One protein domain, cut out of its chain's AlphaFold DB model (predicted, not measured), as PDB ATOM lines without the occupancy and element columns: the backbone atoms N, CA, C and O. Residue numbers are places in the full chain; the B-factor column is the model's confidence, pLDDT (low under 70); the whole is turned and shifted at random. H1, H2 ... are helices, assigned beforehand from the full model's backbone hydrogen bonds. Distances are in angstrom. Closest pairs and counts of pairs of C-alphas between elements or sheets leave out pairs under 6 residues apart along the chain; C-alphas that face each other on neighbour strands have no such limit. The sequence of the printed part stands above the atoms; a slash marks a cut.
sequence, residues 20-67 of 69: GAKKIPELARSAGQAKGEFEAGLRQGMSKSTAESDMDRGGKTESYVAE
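What this domain is: This is residues 20 to 67 of the 69 residues of the protein "Twin-arginine translocase TatA/TatE family subunit" of Candidatus Poseidoniales archaeon (UniProt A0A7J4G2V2). One long, straight helix, H1, makes most of the length of a rod, with a small hooked head at its far end made of the short helices H2 and H3. H2 carries on in much the same direction as H1, and then the chain turns aside to H3, which sits to one side of the head. The printed part has 48 residues with three named helices in the order H1, H2, H3, and no named strand; the class is all helix. It is extended, with a radius of gyration of the C-alphas of 19.0 A, and the C-alphas span 59 by 19 by 9 A.

How they stand to each other: H1, residues 23 to 46, touches no helix. Residues 20 to 47, of which 23 to 46 belong to H1, stand free. H2, residues 50 to 56, follows over a tight link of 3 residues, and H1 and H2 are apart. H3, residues 62 to 66, follows H2 over a tight link of 5 residues. H2 and H3 are close but not clearly touching: their closest C-alphas, those of Asp 54 and Glu 62, are 6.9 A apart, and their centres are 11.9 A apart. H1 and H3 are apart. In H1, H2 and H3 every O i to N i+4 pair is within hydrogen-bond range.

Where its parts are: H1 has 24 residues and measures 34.3 A from C-alpha 23 at (467.528, 324.645, 349.959) to C-alpha 46 at (473.931, 350.834, 371.236). H2 has 7 residues, Thr 50 to Asp 56, and measures 9.9 A. H3 has 5 residues, measures 6.3 A and ends with C-alpha 66 at (486.177, 347.537, 392.289).

The domain as a whole: The two C-alphas farthest apart are those of Gly 20 and Glu 67, the first and last printed residues, at 59.4 A. The printed part has no cut, and neither link is long. The mean pLDDT of the printed part is 87.3, and one residue, Lys 48, is under 70.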
ATOM      1  N   GLY A  20     464.615 321.759 345.800       90.62
ATOM      2  CA  GLY A  20     465.332 320.714 346.524       90.62
ATOM      3  C   GLY A  20     465.118 320.795 348.038       90.62
ATOM      4  O   GLY A  20     465.157 321.867 348.646       90.62
ATOM      5  N   ALA A  21     464.989 319.633 348.686       89.50
ATOM      6  CA  ALA A  21     464.733 319.538 350.129       89.50
ATOM      7  C   ALA A  21     465.812 320.186 351.017       89.50
ATOM      8  O   ALA A  21     465.553 320.522 352.170       89.50
ATOM      9  N   LYS A  22     467.024 320.391 350.481       92.62
ATOM     10  CA  LYS A  22     468.139 321.032 351.190       92.62
ATOM     11  C   LYS A  22     468.120 322.562 351.121       92.62
ATOM     12  O   LYS A  22     468.710 323.186 351.994       92.62
ATOM     13  N   LYS A  23     467.451 323.183 350.138       91.19
ATOM     14  CA  LYS A  23     467.528 324.645 349.959       91.19
ATOM     15  C   LYS A  23     466.751 325.424 351.008       91.19
ATOM     16  O   LYS A  23     467.259 326.419 351.507       91.19
ATOM     17  N   ILE A  24     465.576 324.948 351.409       91.06
ATOM     18  CA  ILE A  24     464.786 325.580 352.475       91.06
ATOM     19  C   ILE A  24     465.557 325.658 353.813       91.06
ATOM     20  O   ILE A  24     465.669 326.758 354.355       91.06
ATOM     21  N   PRO A  25     466.148 324.566 354.350       90.38
ATOM     22  CA  PRO A  25     466.905 324.643 355.603       90.38
ATOM     23  C   PRO A  25     468.216 325.432 355.471       90.38
ATOM     24  O   PRO A  25     468.617 326.108 356.415       90.38
ATOM     25  N   GLU A  26     468.876 325.387 354.312       94.69
ATOM     26  CA  GLU A  26     470.090 326.170 354.040       94.69
ATOM     27  C   GLU A  26     469.801 327.685 354.043       94.69
ATOM     28  O   GLU A  26     470.514 328.462 354.685       94.69
ATOM     29  N   LEU A  27     468.700 328.101 353.408       94.00
ATOM     30  CA  LEU A  27     468.218 329.485 353.435       94.00
ATOM     31  C   LEU A  27     467.827 329.918 354.852       94.00
ATOM     32  O   LEU A  27     468.240 330.984 355.294       94.00
ATOM     33  N   ALA A  28     467.099 329.084 355.599       94.88
ATOM     34  CA  ALA A  28     466.736 329.394 356.982       94.88
ATOM     35  C   ALA A  28     467.973 329.563 357.882       94.88
ATOM     36  O   ALA A  28     468.025 330.487 358.693       94.88
ATOM     37  N   ARG A  29     468.991 328.709 357.715       96.56
ATOM     38  CA  ARG A  29     470.242 328.796 358.476       96.56
ATOM     39  C   ARG A  29     471.009 330.077 358.158       96.56
ATOM     40  O   ARG A  29     471.385 330.786 359.086       96.56
ATOM     41  N   SER A  30     471.213 330.381 356.877       96.56
ATOM     42  CA  SER A  30     471.934 331.591 356.453       96.56
ATOM     43  C   SER A  30     471.198 332.874 356.856       96.56
ATOM     44  O   SER A  30     471.813 333.783 357.406       96.56
ATOM     45  N   ALA A  31     469.873 332.922 356.685       96.81
ATOM     46  CA  ALA A  31     469.050 334.044 357.132       96.81
ATOM     47  C   ALA A  31     469.074 334.205 358.661       96.81
ATOM     48  O   ALA A  31     469.162 335.323 359.164       96.81
ATOM     49  N   GLY A  32     469.034 333.098 359.409       96.31
ATOM     50  CA  GLY A  32     469.134 333.108 360.867       96.31
ATOM     51  C   GLY A  32     470.485 333.625 361.364       96.31
ATOM     52  O   GLY A  32     470.522 334.434 362.287       96.31
ATOM     53  N   GLN A  33     471.583 333.215 360.723       97.38
ATOM     54  CA  GLN A  33     472.924 333.727 361.016       97.38
ATOM     55  C   GLN A  33     473.018 335.230 360.736       97.38
ATOM     56  O   GLN A  33     473.412 335.981 361.623       97.38
ATOM     57  N   ALA A  34     472.562 335.675 359.562       97.12
ATOM     58  CA  ALA A  34     472.563 337.090 359.198       97.12
ATOM     59  C   ALA A  34     471.740 337.942 360.182       97.12
ATOM     60  O   ALA A  34     472.206 338.984 360.634       97.12
ATOM     61  N   LYS A  35     470.539 337.483 360.568       96.56
ATOM     62  CA  LYS A  35     469.711 338.156 361.582       96.56
ATOM     63  C   LYS A  35     470.410 338.208 362.943       96.56
ATOM     64  O   LYS A  35     470.375 339.248 363.590       96.56
ATOM     65  N   GLY A  36     471.043 337.115 363.367       96.56
ATOM     66  CA  GLY A  36     471.754 337.044 364.645       96.56
ATOM     67  C   GLY A  36     472.954 337.988 364.709       96.56
ATOM     68  O   GLY A  36     473.104 338.723 365.682       96.56
ATOM     69  N   GLU A  37     473.778 338.020 363.661       96.88
ATOM     70  CA  GLU A  37     474.912 338.949 363.563       96.88
ATOM     71  C   GLU A  37     474.448 340.406 363.479       96.88
ATOM     72  O   GLU A  37     475.032 341.278 364.121       96.88
ATOM     73  N   PHE A  38     473.357 340.673 362.757       95.75
ATOM     74  CA  PHE A  38     472.755 342.000 362.688       95.75
ATOM     75  C   PHE A  38     472.263 342.486 364.061       95.75
ATOM     76  O   PHE A  38     472.601 343.591 364.481       95.75
ATOM     77  N   GLU A  39     471.520 341.656 364.798       94.75
ATOM     78  CA  GLU A  39     471.059 341.980 366.156       94.75
ATOM     79  C   GLU A  39     472.227 342.153 367.136       94.75
ATOM     80  O   GLU A  39     472.212 343.071 367.962       94.75
ATOM     81  N   ALA A  40     473.265 341.318 367.023       93.25
ATOM     82  CA  ALA A  40     474.482 341.455 367.813       93.25
ATOM     83  C   ALA A  40     475.187 342.790 367.532       93.25
ATOM     84  O   ALA A  40     475.534 343.498 368.477       93.25
ATOM     85  N   GLY A  41     475.334 343.166 366.258       92.38
ATOM     86  CA  GLY A  41     475.915 344.443 365.846       92.38
ATOM     87  C   GLY A  41     475.110 345.647 366.340       92.38
ATOM     88  O   GLY A  41     475.689 346.591 366.872       92.38
ATOM     89  N   LEU A  42     473.777 345.593 366.261       92.44
ATOM     90  CA  LEU A  42     472.903 346.641 366.802       92.44
ATOM     91  C   LEU A  42     473.063 346.807 368.316       92.44
ATOM     92  O   LEU A  42     473.171 347.928 368.810       92.44
ATOM     93  N   ARG A  43     473.101 345.700 369.064       88.81
ATOM     94  CA  ARG A  43     473.285 345.732 370.520       88.81
ATOM     95  C   ARG A  43     474.669 346.255 370.904       88.81
ATOM     96  O   ARG A  43     474.788 346.988 371.880       88.81
ATOM     97  N   GLN A  44     475.694 345.892 370.140       85.62
ATOM     98  CA  GLN A  44     477.065 346.337 370.372       85.62
ATOM     99  C   GLN A  44     477.247 347.822 370.030       85.62
ATOM    100  O   GLN A  44     477.937 348.515 370.759       85.62
ATOM    101  N   GLY A  45     476.575 348.327 368.988       83.06
ATOM    102  CA  GLY A  45     476.581 349.750 368.637       83.06
ATOM    103  C   GLY A  45     475.743 350.642 369.563       83.06
ATOM    104  O   GLY A  45     476.019 351.832 369.663       83.06
ATOM    105  N   MET A  46     474.727 350.095 370.241       77.50
ATOM    106  CA  MET A  46     473.931 350.834 371.236       77.50
ATOM    107  C   MET A  46     474.513 350.775 372.655       77.50
ATOM    108  O   MET A  46     474.217 351.646 373.472       77.50
ATOM    109  N   SER A  47     475.312 349.758 372.977       75.19
ATOM    110  CA  SER A  47     476.041 349.702 374.245       75.19
ATOM    111  C   SER A  47     477.234 350.650 374.172       75.19
ATOM    112  O   SER A  47     478.027 350.530 373.243       75.19
ATOM    113  N   LYS A  48     477.410 351.540 375.164       69.81
ATOM    114  CA  LYS A  48     478.683 352.259 375.333       69.81
ATOM    115  C   LYS A  48     479.810 351.232 375.300       69.81
ATOM    116  O   LYS A  48     479.738 350.216 376.000       69.81
ATOM    117  N   SER A  49     480.820 351.478 374.474       77.44
ATOM    118  CA  SER A  49     482.013 350.643 374.441       77.44
ATOM    119  C   SER A  49     482.612 350.562 375.845       77.44
ATOM    120  O   SER A  49     482.502 351.509 376.628       77.44
ATOM    121  N   THR A  50     483.276 349.457 376.182       76.25
ATOM    122  CA  THR A  50     484.032 349.342 377.441       76.25
ATOM    123  C   THR A  50     484.980 350.532 377.610       76.25
ATOM    124  O   THR A  50     485.047 351.106 378.685       76.25
ATOM    125  N   ALA A  51     485.589 351.002 376.516       75.62
ATOM    126  CA  ALA A  51     486.442 352.189 376.516       75.62
ATOM    127  C   ALA A  51     485.690 353.494 376.848       75.62
ATOM    128  O   ALA A  51     486.224 354.357 377.537       75.62
ATOM    129  N   GLU A  52     484.448 353.650 376.380       79.81
ATOM    130  CA  GLU A  52     483.610 354.808 376.724       79.81
ATOM    131  C   GLU A  52     483.146 354.744 378.183       79.81
ATOM    132  O   GLU A  52     483.143 355.757 378.876       79.81
ATOM    133  N   SER A  53     482.810 353.544 378.664       81.12
ATOM    134  CA  SER A  53     482.420 353.317 380.060       81.12
ATOM    135  C   SER A  53     483.597 353.526 381.022       81.12
ATOM    136  O   SER A  53     483.411 354.044 382.118       81.12
ATOM    137  N   ASP A  54     484.817 353.180 380.610       81.94
ATOM    138  CA  ASP A  54     486.037 353.441 381.375       81.94
ATOM    139  C   ASP A  54     486.367 354.940 381.403       81.94
ATOM    140  O   ASP A  54     486.784 355.452 382.441       81.94
ATOM    141  N   MET A  55     486.113 355.684 380.317       82.56
ATOM    142  CA  MET A  55     486.251 357.148 380.317       82.56
ATOM    143  C   MET A  55     485.261 357.840 381.261       82.56
ATOM    144  O   MET A  55     485.664 358.767 381.964       82.56
ATOM    145  N   ASP A  56     484.015 357.362 381.364       84.25
ATOM    146  CA  ASP A  56     483.051 357.872 382.354       84.25
ATOM    147  C   ASP A  56     483.521 357.639 383.807       84.25
ATOM    148  O   ASP A  56     483.176 358.414 384.700       84.25
ATOM    149  N   ARG A  57     484.346 356.608 384.052       85.38
ATOM    150  CA  ARG A  57     484.976 356.301 385.354       85.38
ATOM    151  C   ARG A  57     486.337 356.988 385.551       85.38
ATOM    152  O   ARG A  57     487.103 356.611 386.437       85.38
ATOM    153  N   GLY A  58     486.667 357.986 384.730       85.94
ATOM    154  CA  GLY A  58     487.937 358.714 384.815       85.94
ATOM    155  C   GLY A  58     489.129 357.972 384.204       85.94
ATOM    156  O   GLY A  58     490.268 358.214 384.597       85.94
ATOM    157  N   GLY A  59     488.883 357.064 383.258       85.19
ATOM    158  CA  GLY A  59     489.904 356.281 382.554       85.19
ATOM    159  C   GLY A  59     490.386 355.038 383.307       85.19
ATOM    160  O   GLY A  59     491.366 354.424 382.887       85.19
ATOM    161  N   LYS A  60     489.731 354.669 384.413       86.88
ATOM    162  CA  LYS A  60     490.027 353.451 385.179       86.88
ATOM    163  C   LYS A  60     489.136 352.302 384.708       86.88
ATOM    164  O   LYS A  60     487.928 352.477 384.547       86.88
ATOM    165  N   THR A  61     489.733 351.126 384.520       84.25
ATOM    166  CA  THR A  61     488.991 349.906 384.181       84.25
ATOM    167  C   THR A  61     488.099 349.483 385.345       84.25
ATOM    168  O   THR A  61     488.419 349.719 386.510       84.25
ATOM    169  N   GLU A  62     486.993 348.807 385.041       81.12
ATOM    170  CA  GLU A  62     486.032 348.323 386.046       81.12
ATOM    171  C   GLU A  62     486.683 347.464 387.145       81.12
ATOM    172  O   GLU A  62     486.347 347.599 388.317       81.12
ATOM    173  N   SER A  63     487.682 346.656 386.780       79.00
ATOM    174  CA  SER A  63     488.462 345.844 387.719       79.00
ATOM    175  C   SER A  63     489.283 346.671 388.712       79.00
ATOM    176  O   SER A  63     489.437 346.261 389.850       79.00
ATOM    177  N   TYR A  64     489.803 347.831 388.297       79.25
ATOM    178  CA  TYR A  64     490.639 348.677 389.150       79.25
ATOM    179  C   TYR A  64     489.794 349.471 390.157       79.25
ATOM    180  O   TYR A  64     490.204 349.670 391.293       79.25
ATOM    181  N   VAL A  65     488.600 349.924 389.755       79.56
ATOM    182  CA  VAL A  65     487.693 350.674 390.644       79.56
ATOM    183  C   VAL A  65     487.085 349.760 391.714       79.56
ATOM    184  O   VAL A  65     486.984 350.168 392.864       79.56
ATOM    185  N   ALA A  66     486.737 348.519 391.358       80.06
ATOM    186  CA  ALA A  66     486.177 347.537 392.289       80.06
ATOM    187  C   ALA A  66     487.187 347.006 393.327       80.06
ATOM    188  O   ALA A  66     486.778 346.430 394.328       80.06
ATOM    189  N   GLU A  67     488.491 347.166 393.084       78.12
ATOM    190  CA  GLU A  67     489.556 346.834 394.043       78.12
ATOM    191  C   GLU A  67     489.861 347.985 395.026       78.12
ATOM    192  O   GLU A  67     490.517 347.754 396.041       78.12
TER     193      GLU A  67